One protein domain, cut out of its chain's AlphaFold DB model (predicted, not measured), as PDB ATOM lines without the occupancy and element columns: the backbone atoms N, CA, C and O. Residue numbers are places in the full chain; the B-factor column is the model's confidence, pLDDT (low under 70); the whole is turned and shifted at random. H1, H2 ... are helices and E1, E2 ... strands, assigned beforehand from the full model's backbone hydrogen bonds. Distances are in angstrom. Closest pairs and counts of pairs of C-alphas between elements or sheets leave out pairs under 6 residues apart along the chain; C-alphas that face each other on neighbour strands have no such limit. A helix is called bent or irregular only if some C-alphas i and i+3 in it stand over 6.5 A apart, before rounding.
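Overview. This is residues 86 to 259 of the 269 residues of the protein "HipA protein" of Nonlabens ulvanivorans (UniProt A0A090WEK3). A small, strongly twisted sheet of four strands has helix H5 over one face and helix H3 over the other, and on H3's side H4 packs on H3 and H1 on H4, reaching away from the sheet. H5 lies toward one end of the longest axis and H1 toward the other; strand E1 lies away from the sheet, and residues 131 to 148 lead from it back to H3. The printed part has 174 residues, with six named helices and five named strands in the order H1 H2 E1 H3 H4 E2 E3 H5 E4 E5 H6. The sheet's order is E2 E3 E5 E4, all antiparallel, and the class is mixed, helices and strands. The whole is compact, with a radius of gyration of the C-alphas of 17.2 A and spans of 54 by 42 by 28 A.

Arrangement. H1, residues 87 to 101, only just touches H2, residues 111 to 116, with 3 pairs of C-alphas within 8 A, the closest Arg 88 and Tyr 114 at 6.5 A; H1 does so with residues 87 to 91 alone. E1, residues 127 to 130, pairs with no named strand. H3, residues 149 to 162, and H4, residues 173 to 181, touch at a steep tilt of 51 degrees, opposite ways, the closest C-alphas being those of Ala 158 and Trp 176, 4.9 A. H1 and H4 touch at a shallow tilt of 28 degrees, opposite ways, with the C-alphas of Leu 90 and Leu 177 closest at 6.3 A. E2, residues 193 to 197, and E3, residues 203 to 207, form a hairpin, with N 196 and O 204 at 2.8 A. E3 and E5, residues 246 to 252, have N 205 and O 251 at 2.7 A; E5 and E4, residues 240 to 243, form a hairpin, with N 250 and O 241 at 3.3 A. H5, residues 217 to 231, is on the sheet at a height of 11.1 A, on the opposite face from H3, whose height is 8.5 A: three layers, helices on both faces of a sheet. E3, H5 and E4 make a split strand-helix-strand unit, two strands running the same way with E5 between them, its crossover right-handed. H4 only grazes the sheet with residues 179 to 181, and H6, residues 254 to 257, only grazes it too. In H1, H2, H4 and H5 every O i to N i+4 pair is within hydrogen-bond range, in H3 8 of 10; H6 is too short for such a pair.

Along the chain. H1 begins at C-alpha 87, (-35.680, -38.795, -8.625), and is 20.9 A long, as is H5. H3, 20.4 A, is irregular: C-alphas 150 and 153 are 7.4 A apart. E5, 17.6 A, is the longest strand by residues, and H6 ends at C-alpha 257, (-39.287, -24.610, 5.648).

Size, cuts and confidence. The two C-alphas farthest apart, those of Glu 103 and Val 231, are 56.7 A apart. The printed part has no cut, and the links E1 to H3 and H4 to E2 are long. The mean pLDDT of the printed part is 75.1; 48 residues are under 70, among them 138 to 146, 182 to 190, 229 to 239 and 253 to 259.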
ATOM      1  N   GLY A  86     -37.565 -42.166  -6.209       67.25
ATOM      2  CA  GLY A  86     -38.163 -40.905  -6.646       67.25
ATOM      3  C   GLY A  86     -37.399 -40.288  -7.813       67.25
ATOM      4  O   GLY A  86     -37.771 -40.457  -8.971       67.25
ATOM      5  N   GLY A  87     -36.306 -39.578  -7.556       72.25
ATOM      6  CA  GLY A  87     -35.680 -38.795  -8.625       72.25
ATOM      7  C   GLY A  87     -34.898 -39.640  -9.638       72.25
ATOM      8  O   GLY A  87     -35.042 -39.442 -10.844       72.25
ATOM      9  N   ARG A  88     -34.108 -40.637  -9.207       80.88
ATOM     10  CA  ARG A  88     -33.228 -41.377 -10.141       80.88
ATOM     11  C   ARG A  88     -33.997 -42.257 -11.124       80.88
ATOM     12  O   ARG A  88     -33.660 -42.276 -12.311       80.88
ATOM     13  N   LEU A  89     -35.013 -42.988 -10.663       82.31
ATOM     14  CA  LEU A  89     -35.830 -43.830 -11.541       82.31
ATOM     15  C   LEU A  89     -36.658 -42.977 -12.505       82.31
ATOM     16  O   LEU A  89     -36.659 -43.275 -13.701       82.31
ATOM     17  N   LEU A  90     -37.318 -41.918 -12.019       82.50
ATOM     18  CA  LEU A  90     -38.114 -41.027 -12.867       82.50
ATOM     19  C   LEU A  90     -37.249 -40.353 -13.938       82.50
ATOM     20  O   LEU A  90     -37.634 -40.341 -15.106       82.50
ATOM     21  N   MET A  91     -36.041 -39.899 -13.591       85.69
ATOM     22  CA  MET A  91     -35.098 -39.336 -14.563       85.69
ATOM     23  C   MET A  91     -34.666 -40.354 -15.625       85.69
ATOM     24  O   MET A  91     -34.670 -40.035 -16.815       85.69
ATOM     25  N   ARG A  92     -34.344 -41.595 -15.231       88.38
ATOM     26  CA  ARG A  92     -34.012 -42.673 -16.185       88.38
ATOM     27  C   ARG A  92     -35.185 -42.994 -17.107       88.38
ATOM     28  O   ARG A  92     -34.996 -43.138 -18.313       88.38
ATOM     29  N   ARG A  93     -36.394 -43.084 -16.549       88.69
ATOM     30  CA  ARG A  93     -37.631 -43.326 -17.299       88.69
ATOM     31  C   ARG A  93     -37.928 -42.187 -18.274       88.69
ATOM     32  O   ARG A  93     -38.271 -42.464 -19.422       88.69
ATOM     33  N   LYS A  94     -37.723 -40.930 -17.860       88.00
ATOM     34  CA  LYS A  94     -37.848 -39.740 -18.715       88.00
ATOM     35  C   LYS A  94     -36.860 -39.784 -19.871       88.00
ATOM     36  O   LYS A  94     -37.269 -39.644 -21.018       88.00
ATOM     37  N   GLU A  95     -35.581 -40.020 -19.589       91.31
ATOM     38  CA  GLU A  95     -34.539 -40.110 -20.616       91.31
ATOM     39  C   GLU A  95     -34.830 -41.240 -21.613       91.31
ATOM     40  O   GLU A  95     -34.717 -41.029 -22.817       91.31
ATOM     41  N   ALA A  96     -35.280 -42.407 -21.144       91.44
ATOM     42  CA  ALA A  96     -35.681 -43.509 -22.016       91.44
ATOM     43  C   ALA A  96     -36.907 -43.163 -22.880       91.44
ATOM     44  O   ALA A  96     -36.944 -43.498 -24.064       91.44
ATOM     45  N   ALA A  97     -37.912 -42.486 -22.319       89.81
ATOM     46  CA  ALA A  97     -39.097 -42.058 -23.059       89.81
ATOM     47  C   ALA A  97     -38.772 -40.998 -24.123       89.81
ATOM     48  O   ALA A  97     -39.206 -41.133 -25.266       89.81
ATOM     49  N   LEU A  98     -37.965 -39.991 -23.778       90.12
ATOM     50  CA  LEU A  98     -37.496 -38.975 -24.724       90.12
ATOM     51  C   LEU A  98     -36.643 -39.599 -25.828       90.12
ATOM     52  O   LEU A  98     -36.872 -39.323 -27.000       90.12
ATOM     53  N   ALA A  99     -35.725 -40.499 -25.476       92.56
ATOM     54  CA  ALA A  99     -34.889 -41.191 -26.446       92.56
ATOM     55  C   ALA A  99     -35.710 -42.004 -27.459       92.56
ATOM     56  O   ALA A  99     -35.426 -41.941 -28.652       92.56
ATOM     57  N   ARG A 100     -36.762 -42.705 -27.007       90.81
ATOM     58  CA  ARG A 100     -37.704 -43.410 -27.895       90.81
ATOM     59  C   ARG A 100     -38.423 -42.443 -28.840       90.81
ATOM     60  O   ARG A 100     -38.480 -42.710 -30.034       90.81
ATOM     61  N   LYS A 101     -38.929 -41.320 -28.320       89.56
ATOM     62  CA  LYS A 101     -39.624 -40.290 -29.113       89.56
ATOM     63  C   LYS A 101     -38.710 -39.624 -30.149       89.56
ATOM     64  O   LYS A 101     -39.166 -39.261 -31.224       89.56
ATOM     65  N   GLU A 102     -37.439 -39.453 -29.810       93.62
ATOM     66  CA  GLU A 102     -36.407 -38.847 -30.659       93.62
ATOM     67  C   GLU A 102     -35.669 -39.879 -31.534       93.62
ATOM     68  O   GLU A 102     -34.681 -39.533 -32.176       93.62
ATOM     69  N   GLU A 103     -36.105 -41.146 -31.537       94.25
ATOM     70  CA  GLU A 103     -35.489 -42.255 -32.286       94.25
ATOM     71  C   GLU A 103     -33.974 -42.416 -32.041       94.25
ATOM     72  O   GLU A 103     -33.202 -42.827 -32.912       94.25
ATOM     73  N   ARG A 104     -33.527 -42.126 -30.816       96.12
ATOM     74  CA  ARG A 104     -32.126 -42.245 -30.395       96.12
ATOM     75  C   ARG A 104     -31.953 -43.278 -29.290       96.12
ATOM     76  O   ARG A 104     -32.887 -43.669 -28.593       96.12
ATOM     77  N   LYS A 105     -30.708 -43.698 -29.071       92.75
ATOM     78  CA  LYS A 105     -30.375 -44.517 -27.899       92.75
ATOM     79  C   LYS A 105     -30.476 -43.664 -26.620       92.75
ATOM     80  O   LYS A 105     -30.030 -42.510 -26.641       92.75
ATOM     81  N   PRO A 106     -31.032 -44.203 -25.517       91.94
ATOM     82  CA  PRO A 106     -30.991 -43.536 -24.221       91.94
ATOM     83  C   PRO A 106     -29.547 -43.261 -23.806       91.94
ATOM     84  O   PRO A 106     -28.670 -44.108 -23.994       91.94
ATOM     85  N   ARG A 107     -29.295 -42.075 -23.252       89.94
ATOM     86  CA  ARG A 107     -27.995 -41.744 -22.671       89.94
ATOM     87  C   ARG A 107     -27.852 -42.449 -21.326       89.94
ATOM     88  O   ARG A 107     -28.822 -42.598 -20.584       89.94
ATOM     89  N   ASN A 108     -26.627 -42.843 -21.000       87.06
ATOM     90  CA  ASN A 108     -26.316 -43.293 -19.650       87.06
ATOM     91  C   ASN A 108     -26.240 -42.067 -18.738       87.06
ATOM     92  O   ASN A 108     -25.421 -41.187 -18.978       87.06
ATOM     93  N   LEU A 109     -27.102 -42.027 -17.722       87.50
ATOM     94  CA  LEU A 109     -27.104 -40.978 -16.707       87.50
ATOM     95  C   LEU A 109     -26.107 -41.323 -15.598       87.50
ATOM     96  O   LEU A 109     -26.240 -42.379 -14.958       87.50
ATOM     97  N   PHE A 110     -25.152 -40.428 -15.367       87.06
ATOM     98  CA  PHE A 110     -24.140 -40.533 -14.320       87.06
ATOM     99  C   PHE A 110     -24.525 -39.737 -13.059       87.06
ATOM    100  O   PHE A 110     -25.591 -39.126 -12.994       87.06
ATOM    101  N   GLU A 111     -23.677 -39.767 -12.030       83.56
ATOM    102  CA  GLU A 111     -23.941 -39.108 -10.744       83.56
ATOM    103  C   GLU A 111     -24.107 -37.598 -10.895       83.56
ATOM    104  O   GLU A 111     -25.031 -37.020 -10.316       83.56
ATOM    105  N   SER A 112     -23.294 -36.969 -11.743       85.88
ATOM    106  CA  SER A 112     -23.412 -35.541 -12.020       85.88
ATOM    107  C   SER A 112     -24.752 -35.194 -12.671       85.88
ATOM    108  O   SER A 112     -25.331 -34.163 -12.344       85.88
ATOM    109  N   ASP A 113     -25.304 -36.064 -13.524       86.00
ATOM    110  CA  ASP A 113     -26.622 -35.841 -14.121       86.00
ATOM    111  C   ASP A 113     -27.723 -35.866 -13.054       86.00
ATOM    112  O   ASP A 113     -28.623 -35.033 -13.102       86.00
ATOM    113  N   TYR A 114     -27.648 -36.764 -12.064       81.56
ATOM    114  CA  TYR A 114     -28.631 -36.811 -10.975       81.56
ATOM    115  C   TYR A 114     -28.530 -35.604 -10.043       81.56
ATOM    116  O   TYR A 114     -29.562 -35.046  -9.681       81.56
ATOM    117  N   VAL A 115     -27.316 -35.170  -9.681       80.00
ATOM    118  CA  VAL A 115     -27.123 -33.941  -8.889       80.00
ATOM    119  C   VAL A 115     -27.738 -32.750  -9.620       80.00
ATOM    120  O   VAL A 115     -28.453 -31.962  -9.000       80.00
ATOM    121  N   LEU A 116     -27.507 -32.644 -10.931       80.81
ATOM    122  CA  LEU A 116     -27.972 -31.524 -11.748       80.81
ATOM    123  C   LEU A 116     -29.459 -31.600 -12.129       80.81
ATOM    124  O   LEU A 116     -30.053 -30.583 -12.470       80.81
ATOM    125  N   GLY A 117     -30.064 -32.786 -12.090       74.06
ATOM    126  CA  GLY A 117     -31.455 -33.002 -12.492       74.06
ATOM    127  C   GLY A 117     -32.493 -32.783 -11.395       74.06
ATOM    128  O   GLY A 117     -33.676 -33.010 -11.643       74.06
ATOM    129  N   VAL A 118     -32.071 -32.369 -10.198       70.94
ATOM    130  CA  VAL A 118     -32.974 -31.984  -9.106       70.94
ATOM    131  C   VAL A 118     -33.178 -30.473  -9.112       70.94
ATOM    132  O   VAL A 118     -32.209 -29.713  -9.053       70.94
ATOM    133  N   PHE A 119     -34.449 -30.073  -9.133       69.69
ATOM    134  CA  PHE A 119     -34.895 -28.687  -9.015       69.69
ATOM    135  C   PHE A 119     -34.372 -28.050  -7.723       69.69
ATOM    136  O   PHE A 119     -34.520 -28.634  -6.646       69.69
ATOM    137  N   ASP A 120     -33.773 -26.865  -7.816       70.88
ATOM    138  CA  ASP A 120     -33.075 -26.231  -6.695       70.88
ATOM    139  C   ASP A 120     -33.988 -25.971  -5.484       70.88
ATOM    140  O   ASP A 120     -33.611 -26.320  -4.368       70.88
ATOM    141  N   ALA A 121     -35.218 -25.477  -5.681       63.88
ATOM    142  CA  ALA A 121     -36.117 -25.174  -4.555       63.88
ATOM    143  C   ALA A 121     -36.679 -26.416  -3.844       63.88
ATOM    144  O   ALA A 121     -37.161 -26.318  -2.719       63.88
ATOM    145  N   ASN A 122     -36.629 -27.582  -4.492       60.62
ATOM    146  CA  ASN A 122     -37.121 -28.835  -3.917       60.62
ATOM    147  C   ASN A 122     -35.969 -29.727  -3.432       60.62
ATOM    148  O   ASN A 122     -36.184 -30.885  -3.059       60.62
ATOM    149  N   ARG A 123     -34.737 -29.208  -3.460       70.19
ATOM    150  CA  ARG A 123     -33.550 -29.902  -2.981       70.19
ATOM    151  C   ARG A 123     -33.474 -29.819  -1.465       70.19
ATOM    152  O   ARG A 123     -33.648 -28.763  -0.865       70.19
ATOM    153  N   MET A 124     -33.143 -30.945  -0.846       66.94
ATOM    154  CA  MET A 124     -32.837 -30.980   0.577       66.94
ATOM    155  C   MET A 124     -31.399 -30.550   0.862       66.94
ATOM    156  O   MET A 124     -30.489 -30.810   0.078       66.94
ATOM    157  N   GLY A 125     -31.193 -29.952   2.034       71.06
ATOM    158  CA  GLY A 125     -29.881 -29.486   2.477       71.06
ATOM    159  C   GLY A 125     -29.607 -28.041   2.069       71.06
ATOM    160  O   GLY A 125     -30.478 -27.344   1.572       71.06
ATOM    161  N   ALA A 126     -28.401 -27.552   2.328       76.88
ATOM    162  CA  ALA A 126     -28.090 -26.133   2.165       76.88
ATOM    163  C   ALA A 126     -27.172 -25.826   0.973       76.88
ATOM    164  O   ALA A 126     -26.649 -24.715   0.859       76.88
ATOM    165  N   LEU A 127     -26.953 -26.818   0.106       85.19
ATOM    166  CA  LEU A 127     -26.153 -26.673  -1.101       85.19
ATOM    167  C   LEU A 127     -27.044 -26.387  -2.305       85.19
ATOM    168  O   LEU A 127     -28.033 -27.076  -2.540       85.19
ATOM    169  N   ARG A 128     -26.648 -25.389  -3.085       86.44
ATOM    170  CA  ARG A 128     -27.286 -24.970  -4.334       86.44
ATOM    171  C   ARG A 128     -26.263 -25.050  -5.453       86.44
ATOM    172  O   ARG A 128     -25.073 -24.838  -5.217       86.44
ATOM    173  N   PHE A 129     -26.695 -25.337  -6.674       87.38
ATOM    174  CA  PHE A 129     -25.766 -25.580  -7.781       87.38
ATOM    175  C   PHE A 129     -26.052 -24.680  -8.980       87.38
ATOM    176  O   PHE A 129     -27.205 -24.345  -9.260       87.38
ATOM    177  N   LYS A 130     -24.998 -24.320  -9.715       89.44
ATOM    178  CA  LYS A 130     -25.092 -23.653 -11.020       89.44
ATOM    179  C   LYS A 130     -24.162 -24.306 -12.035       89.44
ATOM    180  O   LYS A 130     -23.094 -24.803 -11.684       89.44
ATOM    181  N   THR A 131     -24.542 -24.243 -13.306       87.12
ATOM    182  CA  THR A 131     -23.696 -24.654 -14.442       87.12
ATOM    183  C   THR A 131     -22.982 -23.474 -15.109       87.12
ATOM    184  O   THR A 131     -22.061 -23.682 -15.892       87.12
ATOM    185  N   ALA A 132     -23.380 -22.239 -14.793       86.12
ATOM    186  CA  ALA A 132     -22.746 -21.007 -15.253       86.12
ATOM    187  C   ALA A 132     -22.813 -19.936 -14.152       86.12
ATOM    188  O   ALA A 132     -23.792 -19.882 -13.409       86.12
ATOM    189  N   VAL A 133     -21.789 -19.081 -14.056       83.81
ATOM    190  CA  VAL A 133     -21.664 -18.059 -12.993       83.81
ATOM    191  C   VAL A 133     -22.856 -17.096 -13.000       83.81
ATOM    192  O   VAL A 133     -23.513 -16.917 -11.972       83.81
ATOM    193  N   ASP A 134     -23.189 -16.579 -14.183       83.38
ATOM    194  CA  ASP A 134     -24.325 -15.674 -14.409       83.38
ATOM    195  C   ASP A 134     -25.635 -16.423 -14.717       83.38
ATOM    196  O   ASP A 134     -26.646 -15.822 -15.077       83.38
ATOM    197  N   GLY A 135     -25.624 -17.754 -14.599       78.88
ATOM    198  CA  GLY A 135     -26.811 -18.581 -14.755       78.88
ATOM    199  C   GLY A 135     -27.723 -18.518 -13.531       78.88
ATOM    200  O   GLY A 135     -27.299 -18.200 -12.410       78.88
ATOM    201  N   ALA A 136     -28.985 -18.887 -13.741       78.25
ATOM    202  CA  ALA A 136     -29.877 -19.230 -12.644       78.25
ATOM    203  C   ALA A 136     -29.332 -20.445 -11.867       78.25
ATOM    204  O   ALA A 136     -28.521 -21.226 -12.380       78.25
ATOM    205  N   PHE A 137     -29.788 -20.610 -10.624       78.69
ATOM    206  CA  PHE A 137     -29.674 -21.908  -9.955       78.69
ATOM    207  C   PHE A 137     -30.401 -22.975 -10.770       78.69
ATOM    208  O   PHE A 137     -31.230 -22.639 -11.617       78.69
ATOM    209  N   LEU A 138     -30.029 -24.242 -10.574       67.56
ATOM    210  CA  LEU A 138     -30.603 -25.351 -11.332       67.56
ATOM    211  C   LEU A 138     -32.127 -25.311 -11.308       67.56
ATOM    212  O   LEU A 138     -32.751 -25.696 -10.325       67.56
ATOM    213  N   ASP A 139     -32.665 -24.882 -12.447       55.75
ATOM    214  CA  ASP A 139     -34.083 -24.725 -12.704       55.75
ATOM    215  C   ASP A 139     -34.755 -23.749 -11.709       55.75
ATOM    216  O   ASP A 139     -35.196 -24.102 -10.625       55.75
ATOM    217  N   ASP A 140     -34.795 -22.473 -12.097       49.38
ATOM    218  CA  ASP A 140     -35.527 -21.367 -11.448       49.38
ATOM    219  C   ASP A 140     -36.956 -21.243 -12.024       49.38
ATOM    220  O   ASP A 140     -37.580 -20.185 -12.066       49.38
ATOM    221  N   ASN A 141     -37.515 -22.322 -12.577       50.88
ATOM    222  CA  ASN A 141     -38.861 -22.235 -13.118       50.88
ATOM    223  C   ASN A 141     -39.900 -22.323 -11.993       50.88
ATOM    224  O   ASN A 141     -40.275 -23.412 -11.563       50.88
ATOM    225  N   ALA A 142     -40.434 -21.176 -11.571       50.22
ATOM    226  CA  ALA A 142     -41.539 -21.081 -10.613       50.22
ATOM    227  C   ALA A 142     -42.782 -21.912 -11.006       50.22
ATOM    228  O   ALA A 142     -43.598 -22.225 -10.147       50.22
ATOM    229  N   GLN A 143     -42.928 -22.323 -12.275       43.78
ATOM    230  CA  GLN A 143     -43.991 -23.246 -12.701       43.78
ATOM    231  C   GLN A 143     -43.790 -24.700 -12.229       43.78
ATOM    232  O   GLN A 143     -44.713 -25.503 -12.350       43.78
ATOM    233  N   MET A 144     -42.616 -25.042 -11.684       49.31
ATOM    234  CA  MET A 144     -42.324 -26.310 -10.999       49.31
ATOM    235  C   MET A 144     -42.276 -26.165  -9.468       49.31
ATOM    236  O   MET A 144     -41.742 -27.031  -8.773       49.31
ATOM    237  N   SER A 145     -42.872 -25.098  -8.918       61.22
ATOM    238  CA  SER A 145     -43.178 -25.020  -7.486       61.22
ATOM    239  C   SER A 145     -43.992 -26.239  -7.048       61.22
ATOM    240  O   SER A 145     -44.797 -26.748  -7.834       61.22
ATOM    241  N   ALA A 146     -43.820 -26.683  -5.797       64.75
ATOM    242  CA  ALA A 146     -44.630 -27.758  -5.229       64.75
ATOM    243  C   ALA A 146     -46.122 -27.529  -5.570       64.75
ATOM    244  O   ALA A 146     -46.658 -26.459  -5.266       64.75
ATOM    245  N   PRO A 147     -46.785 -28.474  -6.259       73.12
ATOM    246  CA  PRO A 147     -48.142 -28.300  -6.737       73.12
ATOM    247  C   PRO A 147     -49.092 -28.076  -5.556       73.12
ATOM    248  O   PRO A 147     -48.847 -28.583  -4.452       73.12
ATOM    249  N   PRO A 148     -50.190 -27.333  -5.772       76.12
ATOM    250  CA  PRO A 148     -51.153 -27.075  -4.717       76.12
ATOM    251  C   PRO A 148     -51.777 -28.386  -4.237       76.12
ATOM    252  O   PRO A 148     -51.939 -29.336  -5.006       76.12
ATOM    253  N   TRP A 149     -52.219 -28.400  -2.983       73.94
ATOM    254  CA  TRP A 149     -52.917 -29.520  -2.346       73.94
ATOM    255  C   TRP A 149     -54.023 -30.151  -3.209       73.94
ATOM    256  O   TRP A 149     -54.262 -31.357  -3.167       73.94
ATOM    257  N   THR A 150     -54.703 -29.347  -4.026       73.94
ATOM    258  CA  THR A 150     -55.767 -29.803  -4.929       73.94
ATOM    259  C   THR A 150     -55.293 -30.811  -5.980       73.94
ATOM    260  O   THR A 150     -56.110 -31.593  -6.455       73.94
ATOM    261  N   ALA A 151     -53.997 -30.843  -6.305       81.56
ATOM    262  CA  ALA A 151     -53.400 -31.764  -7.274       81.56
ATOM    263  C   ALA A 151     -53.121 -33.170  -6.706       81.56
ATOM    264  O   ALA A 151     -52.665 -34.045  -7.439       81.56
ATOM    265  N   LEU A 152     -53.379 -33.425  -5.415       82.44
ATOM    266  CA  LEU A 152     -53.037 -34.699  -4.764       82.44
ATOM    267  C   LEU A 152     -53.621 -35.932  -5.460       82.44
ATOM    268  O   LEU A 152     -52.937 -36.946  -5.562       82.44
ATOM    269  N   ARG A 153     -54.864 -35.844  -5.947       82.94
ATOM    270  CA  ARG A 153     -55.512 -36.953  -6.665       82.94
ATOM    271  C   ARG A 153     -54.856 -37.224  -8.010       82.94
ATOM    272  O   ARG A 153     -54.681 -38.380  -8.374       82.94
ATOM    273  N   ASP A 154     -54.459 -36.171  -8.716       85.12
ATOM    274  CA  ASP A 154     -53.807 -36.299 -10.016       85.12
ATOM    275  C   ASP A 154     -52.391 -36.874  -9.856       85.12
ATOM    276  O   ASP A 154     -51.969 -37.716 -10.646       85.12
ATOM    277  N   LEU A 155     -51.676 -36.479  -8.795       84.62
ATOM    278  CA  LEU A 155     -50.361 -37.031  -8.450       84.62
ATOM    279  C   LEU A 155     -50.445 -38.501  -8.028       84.62
ATOM    280  O   LEU A 155     -49.618 -39.304  -8.454       84.62
ATOM    281  N   GLU A 156     -51.445 -38.868  -7.225       84.94
ATOM    282  CA  GLU A 156     -51.684 -40.265  -6.867       84.94
ATOM    283  C   GLU A 156     -52.016 -41.102  -8.101       84.94
ATOM    284  O   GLU A 156     -51.434 -42.168  -8.300       84.94
ATOM    285  N   TYR A 157     -52.919 -40.610  -8.950       87.31
ATOM    286  CA  TYR A 157     -53.274 -41.287 -10.186       87.31
ATOM    287  C   TYR A 157     -52.035 -41.508 -11.060       87.31
ATOM    288  O   TYR A 157     -51.752 -42.646 -11.428       87.31
ATOM    289  N   ALA A 158     -51.251 -40.456 -11.312       86.81
ATOM    290  CA  ALA A 158     -49.999 -40.535 -12.063       86.81
ATOM    291  C   ALA A 158     -49.016 -41.544 -11.444       86.81
ATOM    292  O   ALA A 158     -48.399 -42.332 -12.159       86.81
ATOM    293  N   SER A 159     -48.896 -41.553 -10.114       83.75
ATOM    294  CA  SER A 159     -48.069 -42.503  -9.370       83.75
ATOM    295  C   SER A 159     -48.484 -43.950  -9.627       83.75
ATOM    296  O   SER A 159     -47.645 -44.768  -9.999       83.75
ATOM    297  N   LEU A 160     -49.773 -44.262  -9.489       84.31
ATOM    298  CA  LEU A 160     -50.300 -45.607  -9.725       84.31
ATOM    299  C   LEU A 160     -50.172 -46.025 -11.193       84.31
ATOM    300  O   LEU A 160     -49.824 -47.171 -11.470       84.31
ATOM    301  N   GLN A 161     -50.407 -45.109 -12.138       88.06
ATOM    302  CA  GLN A 161     -50.242 -45.418 -13.559       88.06
ATOM    303  C   GLN A 161     -48.787 -45.751 -13.900       88.06
ATOM    304  O   GLN A 161     -48.543 -46.699 -14.637       88.06
ATOM    305  N   LEU A 162     -47.811 -45.037 -13.328       85.62
ATOM    306  CA  LEU A 162     -46.385 -45.292 -13.560       85.62
ATOM    307  C   LEU A 162     -45.881 -46.615 -12.972       85.62
ATOM    308  O   LEU A 162     -44.796 -47.067 -13.349       85.62
ATOM    309  N   GLU A 163     -46.610 -47.224 -12.041       82.81
ATOM    310  CA  GLU A 163     -46.258 -48.534 -11.489       82.81
ATOM    311  C   GLU A 163     -46.730 -49.704 -12.362       82.81
ATOM    312  O   GLU A 163     -46.261 -50.822 -12.161       82.81
ATOM    313  N   ARG A 164     -47.594 -49.465 -13.359       85.44
ATOM    314  CA  ARG A 164     -48.035 -50.503 -14.298       85.44
ATOM    315  C   ARG A 164     -46.912 -50.918 -15.249       85.44
ATOM    316  O   ARG A 164     -46.132 -50.085 -15.711       85.44
ATOM    317  N   ASP A 165     -46.888 -52.196 -15.620       83.44
ATOM    318  CA  ASP A 165     -45.900 -52.733 -16.565       83.44
ATOM    319  C   ASP A 165     -46.039 -52.139 -17.981       83.44
ATOM    320  O   ASP A 165     -45.040 -51.956 -18.676       83.44
ATOM    321  N   ASP A 166     -47.263 -51.796 -18.392       88.38
ATOM    322  CA  ASP A 166     -47.593 -51.207 -19.697       88.38
ATOM    323  C   ASP A 166     -47.538 -49.670 -19.714       88.38
ATOM    324  O   ASP A 166     -47.749 -49.052 -20.757       88.38
ATOM    325  N   ALA A 167     -47.191 -49.034 -18.588       87.56
ATOM    326  CA  ALA A 167     -47.102 -47.579 -18.479       87.56
ATOM    327  C   ALA A 167     -46.257 -46.914 -19.583       87.56
ATOM    328  O   ALA A 167     -46.676 -45.874 -20.088       87.56
ATOM    329  N   PRO A 168     -45.090 -47.459 -20.001       88.25
ATOM    330  CA  PRO A 168     -44.246 -46.819 -21.008       88.25
ATOM    331  C   PRO A 168     -44.859 -46.701 -22.407       88.25
ATOM    332  O   PRO A 168     -44.242 -46.018 -23.233       88.25
ATOM    333  N   ASP A 169     -45.974 -47.382 -22.675       88.81
ATOM    334  CA  ASP A 169     -46.686 -47.376 -23.958       88.81
ATOM    335  C   ASP A 169     -47.869 -46.392 -23.963       88.81
ATOM    336  O   ASP A 169     -48.439 -46.108 -25.019       88.81
ATOM    337  N   ASP A 170     -48.214 -45.830 -22.800       92.12
ATOM    338  CA  ASP A 170     -49.297 -44.864 -22.665       92.12
ATOM    339  C   ASP A 170     -48.890 -43.475 -23.211       92.12
ATOM    340  O   ASP A 170     -47.805 -42.969 -22.883       92.12
ATOM    341  N   PRO A 171     -49.734 -42.806 -24.022       89.44
ATOM    342  CA  PRO A 171     -49.483 -41.441 -24.487       89.44
ATOM    343  C   PRO A 171     -49.253 -40.416 -23.363       89.44
ATOM    344  O   PRO A 171     -48.501 -39.455 -23.559       89.44
ATOM    345  N   GLU A 172     -49.860 -40.610 -22.190       90.75
ATOM    346  CA  GLU A 172     -49.745 -39.727 -21.024       90.75
ATOM    347  C   GLU A 172     -48.507 -40.021 -20.159       90.75
ATOM    348  O   GLU A 172     -48.190 -39.262 -19.240       90.75
ATOM    349  N   TYR A 173     -47.723 -41.056 -20.478       88.94
ATOM    350  CA  TYR A 173     -46.572 -41.482 -19.677       88.94
ATOM    351  C   TYR A 173     -45.578 -40.351 -19.369       88.94
ATOM    352  O   TYR A 173     -45.142 -40.167 -18.230       88.94
ATOM    353  N   LEU A 174     -45.228 -39.544 -20.378       86.31
ATOM    354  CA  LEU A 174     -44.332 -38.396 -20.199       86.31
ATOM    355  C   LEU A 174     -44.944 -37.307 -19.309       86.31
ATOM    356  O   LEU A 174     -44.209 -36.636 -18.582       86.31
ATOM    357  N   GLN A 175     -46.263 -37.127 -19.359       86.44
ATOM    358  CA  GLN A 175     -46.973 -36.173 -18.515       86.44
ATOM    359  C   GLN A 175     -46.932 -36.622 -17.053       86.44
ATOM    360  O   GLN A 175     -46.515 -35.835 -16.204       86.44
ATOM    361  N   TRP A 176     -47.247 -37.888 -16.768       87.06
ATOM    362  CA  TRP A 176     -47.173 -38.444 -15.413       87.06
ATOM    363  C   TRP A 176     -45.756 -38.372 -14.834       87.06
ATOM    364  O   TRP A 176     -45.579 -37.975 -13.682       87.06
ATOM    365  N   LEU A 177     -44.729 -38.672 -15.641       84.56
ATOM    366  CA  LEU A 177     -43.334 -38.501 -15.226       84.56
ATOM    367  C   LEU A 177     -43.049 -37.048 -14.823       84.56
ATOM    368  O   LEU A 177     -42.487 -36.803 -13.755       84.56
ATOM    369  N   ASN A 178     -43.425 -36.078 -15.660       80.25
ATOM    370  CA  ASN A 178     -43.190 -34.662 -15.371       80.25
ATOM    371  C   ASN A 178     -43.943 -34.196 -14.116       80.25
ATOM    372  O   ASN A 178     -43.364 -33.467 -13.314       80.25
ATOM    373  N   MET A 179     -45.180 -34.662 -13.916       80.38
ATOM    374  CA  MET A 179     -45.985 -34.346 -12.732       80.38
ATOM    375  C   MET A 179     -45.332 -34.801 -11.425       80.38
ATOM    376  O   MET A 179     -45.447 -34.094 -10.431       80.38
ATOM    377  N   LEU A 180     -44.639 -35.945 -11.412       78.62
ATOM    378  CA  LEU A 180     -43.968 -36.451 -10.207       78.62
ATOM    379  C   LEU A 180     -42.528 -35.951 -10.038       78.62
ATOM    380  O   LEU A 180     -42.042 -35.885  -8.912       78.62
ATOM    381  N   MET A 181     -41.843 -35.574 -11.123       74.62
ATOM    382  CA  MET A 181     -40.501 -34.978 -11.037       74.62
ATOM    383  C   MET A 181     -40.534 -33.524 -10.553       74.62
ATOM    384  O   MET A 181     -39.693 -33.145  -9.739       74.62
ATOM    385  N   ALA A 182     -41.495 -32.724 -11.033       65.12
ATOM    386  CA  ALA A 182     -41.635 -31.306 -10.692       65.12
ATOM    387  C   ALA A 182     -41.660 -31.019  -9.175       65.12
ATOM    388  O   ALA A 182     -40.852 -30.210  -8.735       65.12
ATOM    389  N   PRO A 183     -42.465 -31.708  -8.340       59.94
ATOM    390  CA  PRO A 183     -42.498 -31.488  -6.890       59.94
ATOM    391  C   PRO A 183     -41.221 -31.893  -6.134       59.94
ATOM    392  O   PRO A 183     -41.191 -31.808  -4.909       59.94
ATOM    393  N   GLY A 184     -40.180 -32.381  -6.815       57.38
ATOM    394  CA  GLY A 184     -38.952 -32.869  -6.192       57.38
ATOM    395  C   GLY A 184     -39.219 -34.036  -5.251       57.38
ATOM    396  O   GLY A 184     -39.167 -33.902  -4.030       57.38
ATOM    397  N   SER A 185     -39.495 -35.207  -5.825       54.22
ATOM    398  CA  SER A 185     -39.568 -36.483  -5.110       54.22
ATOM    399  C   SER A 185     -38.196 -36.827  -4.494       54.22
ATOM    400  O   SER A 185     -37.428 -37.609  -5.049       54.22
ATOM    401  N   SER A 186     -37.835 -36.181  -3.389       47.38
ATOM    402  CA  SER A 186     -36.494 -36.216  -2.795       47.38
ATOM    403  C   SER A 186     -36.595 -36.489  -1.300       47.38
ATOM    404  O   SER A 186     -36.229 -35.659  -0.479       47.38
ATOM    405  N   LEU A 187     -37.138 -37.644  -0.919       45.94
ATOM    406  CA  LEU A 187     -37.226 -37.984   0.503       45.94
ATOM    407  C   LEU A 187     -37.307 -39.484   0.743       45.94
ATOM    408  O   LEU A 187     -38.295 -39.956   1.280       45.94
ATOM    409  N   GLY A 188     -36.296 -40.233   0.292       46.03
ATOM    410  CA  GLY A 188     -35.922 -41.575   0.776       46.03
ATOM    411  C   GLY A 188     -37.016 -42.657   0.886       46.03
ATOM    412  O   GLY A 188     -37.987 -42.541   1.628       46.03
ATOM    413  N   GLY A 189     -36.854 -43.784   0.194       53.66
ATOM    414  CA  GLY A 189     -37.659 -45.000   0.405       53.66
ATOM    415  C   GLY A 189     -38.193 -45.614  -0.885       53.66
ATOM    416  O   GLY A 189     -38.014 -45.054  -1.959       53.66
ATOM    417  N   ALA A 190     -38.834 -46.779  -0.777       57.81
ATOM    418  CA  ALA A 190     -39.321 -47.551  -1.925       57.81
ATOM    419  C   ALA A 190     -40.646 -47.039  -2.520       57.81
ATOM    420  O   ALA A 190     -41.011 -47.462  -3.609       57.81
ATOM    421  N   ARG A 191     -41.361 -46.149  -1.815       70.38
ATOM    422  CA  ARG A 191     -42.674 -45.647  -2.241       70.38
ATOM    423  C   ARG A 191     -42.622 -44.303  -2.967       70.38
ATOM    424  O   ARG A 191     -41.813 -43.445  -2.581       70.38
ATOM    425  N   PRO A 192     -43.537 -44.079  -3.929       73.81
ATOM    426  CA  PRO A 192     -43.731 -42.778  -4.551       73.81
ATOM    427  C   PRO A 192     -44.092 -41.698  -3.529       73.81
ATOM    428  O   PRO A 192     -44.864 -41.914  -2.589       73.81
ATOM    429  N   LYS A 193     -43.515 -40.512  -3.720       77.56
ATOM    430  CA  LYS A 193     -43.759 -39.345  -2.875       77.56
ATOM    431  C   LYS A 193     -43.637 -38.056  -3.682       77.56
ATOM    432  O   LYS A 193     -42.875 -38.018  -4.647       77.56
ATOM    433  N   ALA A 194     -44.318 -37.004  -3.251       77.56
ATOM    434  CA  ALA A 194     -44.220 -35.672  -3.841       77.56
ATOM    435  C   ALA A 194     -44.308 -34.598  -2.752       77.56
ATOM    436  O   ALA A 194     -45.052 -34.776  -1.788       77.56
ATOM    437  N   ASN A 195     -43.591 -33.483  -2.907       75.69
ATOM    438  CA  ASN A 195     -43.908 -32.293  -2.123       75.69
ATOM    439  C   ASN A 195     -45.178 -31.637  -2.671       75.69
ATOM    440  O   ASN A 195     -45.368 -31.569  -3.881       75.69
ATOM    441  N   VAL A 196     -46.037 -31.144  -1.790       77.69
ATOM    442  CA  VAL A 196     -47.241 -30.379  -2.121       77.69
ATOM    443  C   VAL A 196     -47.322 -29.157  -1.219       77.69
ATOM    444  O   VAL A 196     -46.878 -29.199  -0.071       77.69
ATOM    445  N   GLN A 197     -47.886 -28.072  -1.737       80.56
ATOM    446  CA  GLN A 197     -48.082 -26.843  -0.979       80.56
ATOM    447  C   GLN A 197     -49.530 -26.735  -0.490       80.56
ATOM    448  O   GLN A 197     -50.477 -26.963  -1.250       80.56
ATOM    449  N   ASP A 198     -49.706 -26.397   0.783       79.44
ATOM    450  CA  ASP A 198     -51.013 -26.131   1.380       79.44
ATOM    451  C   ASP A 198     -51.428 -24.656   1.193       79.44
ATOM    452  O   ASP A 198     -50.649 -23.808   0.759       79.44
ATOM    453  N   THR A 199     -52.690 -24.345   1.481       77.38
ATOM    454  CA  THR A 199     -53.308 -23.020   1.294       77.38
ATOM    455  C   THR A 199     -52.663 -21.894   2.105       77.38
ATOM    456  O   THR A 199     -52.792 -20.730   1.731       77.38
ATOM    457  N   ASP A 200     -51.965 -22.225   3.188       76.75
ATOM    458  CA  ASP A 200     -51.178 -21.306   4.019       76.75
ATOM    459  C   ASP A 200     -49.736 -21.114   3.512       76.75
ATOM    460  O   ASP A 200     -48.981 -20.326   4.082       76.75
ATOM    461  N   GLY A 201     -49.362 -21.796   2.426       73.50
ATOM    462  CA  GLY A 201     -48.027 -21.765   1.836       73.50
ATOM    463  C   GLY A 201     -47.069 -22.818   2.394       73.50
ATOM    464  O   GLY A 201     -45.967 -22.949   1.852       73.50
ATOM    465  N   SER A 202     -47.471 -23.589   3.410       74.31
ATOM    466  CA  SER A 202     -46.632 -24.632   4.003       74.31
ATOM    467  C   SER A 202     -46.385 -25.799   3.056       74.31
ATOM    468  O   SER A 202     -47.252 -26.189   2.269       74.31
ATOM    469  N   LEU A 203     -45.199 -26.398   3.169       75.19
ATOM    470  CA  LEU A 203     -44.793 -27.541   2.353       75.19
ATOM    471  C   LEU A 203     -45.033 -28.861   3.090       75.19
ATOM    472  O   LEU A 203     -44.672 -29.040   4.254       75.19
ATOM    473  N   TRP A 204     -45.613 -29.818   2.378       78.44
ATOM    474  CA  TRP A 204     -45.961 -31.147   2.870       78.44
ATOM    475  C   TRP A 204     -45.401 -32.214   1.940       78.44
ATOM    476  O   TRP A 204     -45.307 -32.010   0.739       78.44
ATOM    477  N   ILE A 205     -45.075 -33.382   2.478       78.81
ATOM    478  CA  ILE A 205     -44.688 -34.570   1.721       78.81
ATOM    479  C   ILE A 205     -45.904 -35.482   1.654       78.81
ATOM    480  O   ILE A 205     -46.336 -36.024   2.673       78.81
ATOM    481  N   ALA A 206     -46.440 -35.672   0.455       81.00
ATOM    482  CA  ALA A 206     -47.445 -36.677   0.158       81.00
ATOM    483  C   ALA A 206     -46.757 -38.016  -0.115       81.00
ATOM    484  O   ALA A 206     -45.927 -38.110  -1.021       81.00
ATOM    485  N   LYS A 207     -47.093 -39.049   0.657       80.69
ATOM    486  CA  LYS A 207     -46.704 -40.435   0.394       80.69
ATOM    487  C   LYS A 207     -47.884 -41.177  -0.214       80.69
ATOM    488  O   LYS A 207     -48.939 -41.267   0.419       80.69
ATOM    489  N   PHE A 208     -47.691 -41.696  -1.420       81.38
ATOM    490  CA  PHE A 208     -48.724 -42.418  -2.155       81.38
ATOM    491  C   PHE A 208     -48.655 -43.921  -1.856       81.38
ATOM    492  O   PHE A 208     -47.564 -44.439  -1.580       81.38
ATOM    493  N   PRO A 209     -49.797 -44.628  -1.902       78.69
ATOM    494  CA  PRO A 209     -49.799 -46.085  -1.878       78.69
ATOM    495  C   PRO A 209     -49.090 -46.638  -3.121       78.69
ATOM    496  O   PRO A 209     -49.103 -46.014  -4.183       78.69
ATOM    497  N   SER A 210     -48.491 -47.818  -2.989       79.56
ATOM    498  CA  SER A 210     -47.978 -48.582  -4.127       79.56
ATOM    499  C   SER A 210     -48.981 -49.664  -4.532       79.56
ATOM    500  O   SER A 210     -49.629 -50.271  -3.679       79.56
ATOM    501  N   GLY A 211     -49.067 -49.971  -5.826       72.12
ATOM    502  CA  GLY A 211     -49.808 -51.121  -6.349       72.12
ATOM    503  C   GLY A 211     -49.274 -52.471  -5.852       72.12
ATOM    504  O   GLY A 211     -49.985 -53.469  -5.927       72.12
ATOM    505  N   ASN A 212     -48.055 -52.497  -5.302       73.75
ATOM    506  CA  ASN A 212     -47.456 -53.679  -4.680       73.75
ATOM    507  C   ASN A 212     -47.731 -53.795  -3.169       73.75
ATOM    508  O   ASN A 212     -47.238 -54.733  -2.539       73.75
ATOM    509  N   ASP A 213     -48.466 -52.857  -2.564       75.56
ATOM    510  CA  ASP A 213     -48.782 -52.912  -1.137       75.56
ATOM    511  C   ASP A 213     -49.863 -53.980  -0.855       75.56
ATOM    512  O   ASP A 213     -50.961 -53.952  -1.409       75.56
ATOM    513  N   ASP A 214     -49.575 -54.919   0.052       78.88
ATOM    514  CA  ASP A 214     -50.508 -55.972   0.494       78.88
ATOM    515  C   ASP A 214     -51.441 -55.513   1.633       78.88
ATOM    516  O   ASP A 214     -52.395 -56.206   2.000       78.88
ATOM    517  N   LYS A 215     -51.144 -54.353   2.228       79.62
ATOM    518  CA  LYS A 215     -51.827 -53.744   3.378       79.62
ATOM    519  C   LYS A 215     -51.797 -52.223   3.243       79.62
ATOM    520  O   LYS A 215     -50.970 -51.674   2.525       79.62
ATOM    521  N   ASP A 216     -52.641 -51.525   4.000       80.69
ATOM    522  CA  ASP A 216     -52.586 -50.061   4.078       80.69
ATOM    523  C   ASP A 216     -51.382 -49.606   4.909       80.69
ATOM    524  O   ASP A 216     -51.444 -49.447   6.132       80.69
ATOM    525  N   ILE A 217     -50.244 -49.444   4.242       80.62
ATOM    526  CA  ILE A 217     -49.005 -49.103   4.933       80.62
ATOM    527  C   ILE A 217     -48.989 -47.619   5.319       80.62
ATOM    528  O   ILE A 217     -48.370 -47.271   6.322       80.62
ATOM    529  N   GLY A 218     -49.719 -46.752   4.609       76.81
ATOM    530  CA  GLY A 218     -49.902 -45.357   5.014       76.81
ATOM    531  C   GLY A 218     -50.554 -45.254   6.397       76.81
ATOM    532  O   GLY A 218     -50.070 -44.522   7.265       76.81
ATOM    533  N   ALA A 219     -51.586 -46.063   6.648       79.44
ATOM    534  CA  ALA A 219     -52.210 -46.174   7.964       79.44
ATOM    535  C   ALA A 219     -51.254 -46.748   9.025       79.44
ATOM    536  O   ALA A 219     -51.212 -46.240  10.151       79.44
ATOM    537  N   TRP A 220     -50.449 -47.761   8.682       82.31
ATOM    538  CA  TRP A 220     -49.436 -48.313   9.594       82.31
ATOM    539  C   TRP A 220     -48.348 -47.301   9.959       82.31
ATOM    540  O   TRP A 220     -47.986 -47.199  11.132       82.31
ATOM    541  N   GLU A 221     -47.853 -46.527   8.991       77.44
ATOM    542  CA  GLU A 221     -46.894 -45.449   9.236       77.44
ATOM    543  C   GLU A 221     -47.496 -44.390  10.164       77.44
ATOM    544  O   GLU A 221     -46.849 -43.981  11.127       77.44
ATOM    545  N   GLN A 222     -48.757 -44.001   9.946       77.94
ATOM    546  CA  GLN A 222     -49.445 -43.059  10.826       77.94
ATOM    547  C   GLN A 222     -49.567 -43.599  12.260       77.94
ATOM    548  O   GLN A 222     -49.314 -42.865  13.217       77.94
ATOM    549  N   LEU A 223     -49.946 -44.869  12.427       82.50
ATOM    550  CA  LEU A 223     -50.052 -45.506  13.741       82.50
ATOM    551  C   LEU A 223     -48.692 -45.555  14.446       82.50
ATOM    552  O   LEU A 223     -48.597 -45.197  15.620       82.50
ATOM    553  N   TYR A 224     -47.647 -45.965  13.729       81.38
ATOM    554  CA  TYR A 224     -46.293 -46.043  14.268       81.38
ATOM    555  C   TYR A 224     -45.774 -44.664  14.690       81.38
ATOM    556  O   TYR A 224     -45.238 -44.527  15.786       81.38
ATOM    557  N   MET A 225     -46.008 -43.624  13.884       74.38
ATOM    558  CA  MET A 225     -45.630 -42.245  14.217       74.38
ATOM    559  C   MET A 225     -46.389 -41.717  15.443       74.38
ATOM    560  O   MET A 225     -45.775 -41.124  16.331       74.38
ATOM    561  N   LYS A 226     -47.700 -41.982  15.543       75.19
ATOM    562  CA  LYS A 226     -48.506 -41.655  16.735       75.19
ATOM    563  C   LYS A 226     -47.960 -42.342  17.987       75.19
ATOM    564  O   LYS A 226     -47.853 -41.711  19.038       75.19
ATOM    565  N   TRP A 227     -47.608 -43.622  17.873       78.81
ATOM    566  CA  TRP A 227     -47.051 -44.392  18.980       78.81
ATOM    567  C   TRP A 227     -45.673 -43.867  19.391       78.81
ATOM    568  O   TRP A 227     -45.449 -43.600  20.568       78.81
ATOM    569  N   LEU A 228     -44.783 -43.622  18.427       72.00
ATOM    570  CA  LEU A 228     -43.448 -43.091  18.681       72.00
ATOM    571  C   LEU A 228     -43.506 -41.734  19.393       72.00
ATOM    572  O   LEU A 228     -42.815 -41.558  20.390       72.00
ATOM    573  N   TYR A 229     -44.380 -40.822  18.960       67.81
ATOM    574  CA  TYR A 229     -44.578 -39.528  19.624       67.81
ATOM    575  C   TYR A 229     -45.090 -39.665  21.067       67.81
ATOM    576  O   TYR A 229     -44.739 -38.869  21.933       67.81
ATOM    577  N   SER A 230     -45.898 -40.691  21.352       67.31
ATOM    578  CA  SER A 230     -46.393 -40.943  22.714       67.31
ATOM    579  C   SER A 230     -45.321 -41.473  23.678       67.31
ATOM    580  O   SER A 230     -45.525 -41.436  24.890       67.31
ATOM    581  N   VAL A 231     -44.189 -41.955  23.152       67.62
ATOM    582  CA  VAL A 231     -43.108 -42.594  23.925       67.62
ATOM    583  C   VAL A 231     -41.816 -41.768  23.907       67.62
ATOM    584  O   VAL A 231     -41.069 -41.777  24.884       67.62
ATOM    585  N   VAL A 232     -41.546 -41.036  22.823       57.34
ATOM    586  CA  VAL A 232     -40.327 -40.251  22.595       57.34
ATOM    587  C   VAL A 232     -40.716 -38.834  22.177       57.34
ATOM    588  O   VAL A 232     -41.433 -38.637  21.197       57.34
ATOM    589  N   LEU A 233     -40.214 -37.831  22.902       53.59
ATOM    590  CA  LEU A 233     -40.361 -36.422  22.529       53.59
ATOM    591  C   LEU A 233     -39.524 -36.148  21.268       53.59
ATOM    592  O   LEU A 233     -38.316 -35.939  21.346       53.59
ATOM    593  N   ILE A 234     -40.170 -36.178  20.101       55.72
ATOM    594  CA  ILE A 234     -39.577 -35.786  18.818       55.72
ATOM    595  C   ILE A 234     -40.068 -34.374  18.480       55.72
ATOM    596  O   ILE A 234     -41.273 -34.111  18.512       55.72
ATOM    597  N   TRP A 235     -39.132 -33.469  18.179       44.19
ATOM    598  CA  TRP A 235     -39.404 -32.094  17.750       44.19
ATOM    599  C   TRP A 235     -38.831 -31.832  16.343       44.19
ATOM    600  O   TRP A 235     -37.681 -32.205  16.104       44.19
ATOM    601  N   PRO A 236     -39.567 -31.140  15.449       53.47
ATOM    602  CA  PRO A 236     -40.962 -30.714  15.611       53.47
ATOM    603  C   PRO A 236     -41.933 -31.904  15.620       53.47
ATOM    604  O   PRO A 236     -41.619 -32.983  15.119       53.47
ATOM    605  N   SER A 237     -43.111 -31.714  16.223       56.00
ATOM    606  CA  SER A 237     -44.159 -32.738  16.236       56.00
ATOM    607  C   SER A 237     -44.557 -33.095  14.800       56.00
ATOM    608  O   SER A 237     -44.834 -32.176  14.026       56.00
ATOM    609  N   PRO A 238     -44.623 -34.386  14.428       62.75
ATOM    610  CA  PRO A 238     -45.054 -34.772  13.094       62.75
ATOM    611  C   PRO A 238     -46.520 -34.378  12.904       62.75
ATOM    612  O   PRO A 238     -47.423 -34.960  13.507       62.75
ATOM    613  N   GLU A 239     -46.759 -33.375  12.067       67.50
ATOM    614  CA  GLU A 239     -48.099 -33.039  11.606       67.50
ATOM    615  C   GLU A 239     -48.469 -33.954  10.447       67.50
ATOM    616  O   GLU A 239     -47.679 -34.169   9.522       67.50
ATOM    617  N   TYR A 240     -49.683 -34.490  10.507       70.25
ATOM    618  CA  TYR A 240     -50.203 -35.364   9.476       70.25
ATOM    619  C   TYR A 240     -51.651 -35.038   9.152       70.25
ATOM    620  O   TYR A 240     -52.448 -34.662  10.013       70.25
ATOM    621  N   LYS A 241     -51.995 -35.234   7.884       69.38
ATOM    622  CA  LYS A 241     -53.358 -35.149   7.362       69.38
ATOM    623  C   LYS A 241     -53.645 -36.435   6.595       69.38
ATOM    624  O   LYS A 241     -52.760 -36.994   5.951       69.38
ATOM    625  N   SER A 242     -54.878 -36.911   6.691       60.88
ATOM    626  CA  SER A 242     -55.381 -38.036   5.903       60.88
ATOM    627  C   SER A 242     -56.483 -37.532   4.987       60.88
ATOM    628  O   SER A 242     -57.395 -36.839   5.445       60.88
ATOM    629  N   SER A 243     -56.425 -37.891   3.709       55.50
ATOM    630  CA  SER A 243     -57.551 -37.684   2.800       55.50
ATOM    631  C   SER A 243     -58.670 -38.677   3.156       55.50
ATOM    632  O   SER A 243     -58.403 -39.873   3.230       55.50
ATOM    633  N   PRO A 244     -59.930 -38.244   3.348       48.00
ATOM    634  CA  PRO A 244     -61.042 -39.156   3.649       48.00
ATOM    635  C   PRO A 244     -61.329 -40.170   2.536       48.00
ATOM    636  O   PRO A 244     -62.002 -41.168   2.769       48.00
ATOM    637  N   THR A 245     -60.868 -39.890   1.316       51.91
ATOM    638  CA  THR A 245     -61.136 -40.704   0.124       51.91
ATOM    639  C   THR A 245     -59.921 -41.493  -0.344       51.91
ATOM    640  O   THR A 245     -59.997 -42.123  -1.395       51.91
ATOM    641  N   THR A 246     -58.793 -41.408   0.369       58.88
ATOM    642  CA  THR A 246     -57.510 -41.853  -0.169       58.88
ATOM    643  C   THR A 246     -56.515 -42.254   0.920       58.88
ATOM    644  O   THR A 246     -56.322 -41.505   1.875       58.88
ATOM    645  N   ASN A 247     -55.792 -43.359   0.723       69.00
ATOM    646  CA  ASN A 247     -54.735 -43.842   1.624       69.00
ATOM    647  C   ASN A 247     -53.410 -43.060   1.458       69.00
ATOM    648  O   ASN A 247     -52.325 -43.638   1.465       69.00
ATOM    649  N   ILE A 248     -53.488 -41.735   1.284       75.38
ATOM    650  CA  ILE A 248     -52.318 -40.849   1.213       75.38
ATOM    651  C   ILE A 248     -51.968 -40.391   2.625       75.38
ATOM    652  O   ILE A 248     -52.800 -39.798   3.321       75.38
ATOM    653  N   LEU A 249     -50.714 -40.608   3.017       77.75
ATOM    654  CA  LEU A 249     -50.151 -40.039   4.235       77.75
ATOM    655  C   LEU A 249     -49.431 -38.735   3.899       77.75
ATOM    656  O   LEU A 249     -48.495 -38.724   3.101       77.75
ATOM    657  N   LEU A 250     -49.847 -37.644   4.537       76.31
ATOM    658  CA  LEU A 250     -49.184 -36.349   4.421       76.31
ATOM    659  C   LEU A 250     -48.354 -36.094   5.668       76.31
ATOM    660  O   LEU A 250     -48.853 -36.278   6.774       76.31
ATOM    661  N   LEU A 251     -47.106 -35.677   5.480       74.94
ATOM    662  CA  LEU A 251     -46.180 -35.310   6.550       74.94
ATOM    663  C   LEU A 251     -45.702 -33.883   6.322       74.94
ATOM    664  O   LEU A 251     -45.294 -33.553   5.211       74.94
ATOM    665  N   ARG A 252     -45.722 -33.035   7.347       73.75
ATOM    666  CA  ARG A 252     -45.208 -31.669   7.201       73.75
ATOM    667  C   ARG A 252     -43.710 -31.676   6.888       73.75
ATOM    668  O   ARG A 252     -42.926 -32.322   7.586       73.75
ATOM    669  N   ASN A 253     -43.308 -30.956   5.841       67.44
ATOM    670  CA  ASN A 253     -41.918 -30.872   5.411       67.44
ATOM    671  C   ASN A 253     -41.186 -29.753   6.156       67.44
ATOM    672  O   ASN A 253     -40.823 -28.726   5.580       67.44
ATOM    673  N   ALA A 254     -40.964 -29.962   7.454       59.22
ATOM    674  CA  ALA A 254     -40.261 -28.984   8.275       59.22
ATOM    675  C   ALA A 254     -38.872 -28.659   7.697       59.22
ATOM    676  O   ALA A 254     -38.490 -27.501   7.682       59.22
ATOM    677  N   LEU A 255     -38.154 -29.647   7.147       54.06
ATOM    678  CA  LEU A 255     -36.769 -29.509   6.676       54.06
ATOM    679  C   LEU A 255     -36.589 -28.540   5.495       54.06
ATOM    680  O   LEU A 255     -35.524 -27.937   5.393       54.06
ATOM    681  N   ILE A 256     -37.597 -28.367   4.631       52.81
ATOM    682  CA  ILE A 256     -37.553 -27.355   3.559       52.81
ATOM    683  C   ILE A 256     -37.952 -25.976   4.101       52.81
ATOM    684  O   ILE A 256     -37.310 -24.981   3.776       52.81
ATOM    685  N   GLU A 257     -38.934 -25.889   5.005       48.03
ATOM    686  CA  GLU A 257     -39.287 -24.610   5.648       48.03
ATOM    687  C   GLU A 257     -38.097 -24.019   6.435       48.03
ATOM    688  O   GLU A 257     -37.890 -22.801   6.417       48.03
ATOM    689  N   LEU A 258     -37.241 -24.874   7.017       45.66
ATOM    690  CA  LEU A 258     -35.987 -24.488   7.682       45.66
ATOM    691  C   LEU A 258     -34.987 -23.749   6.771       45.66
ATOM    692  O   LEU A 258     -34.174 -22.972   7.271       45.66
ATOM    693  N   GLN A 259     -35.052 -23.935   5.447       43.91
ATOM    694  CA  GLN A 259     -34.223 -23.190   4.486       43.91
ATOM    695  C   GLN A 259     -34.681 -21.731   4.327       43.91
ATOM    696  O   GLN A 259     -33.898 -20.885   3.903       43.91
TER     697      GLN A 259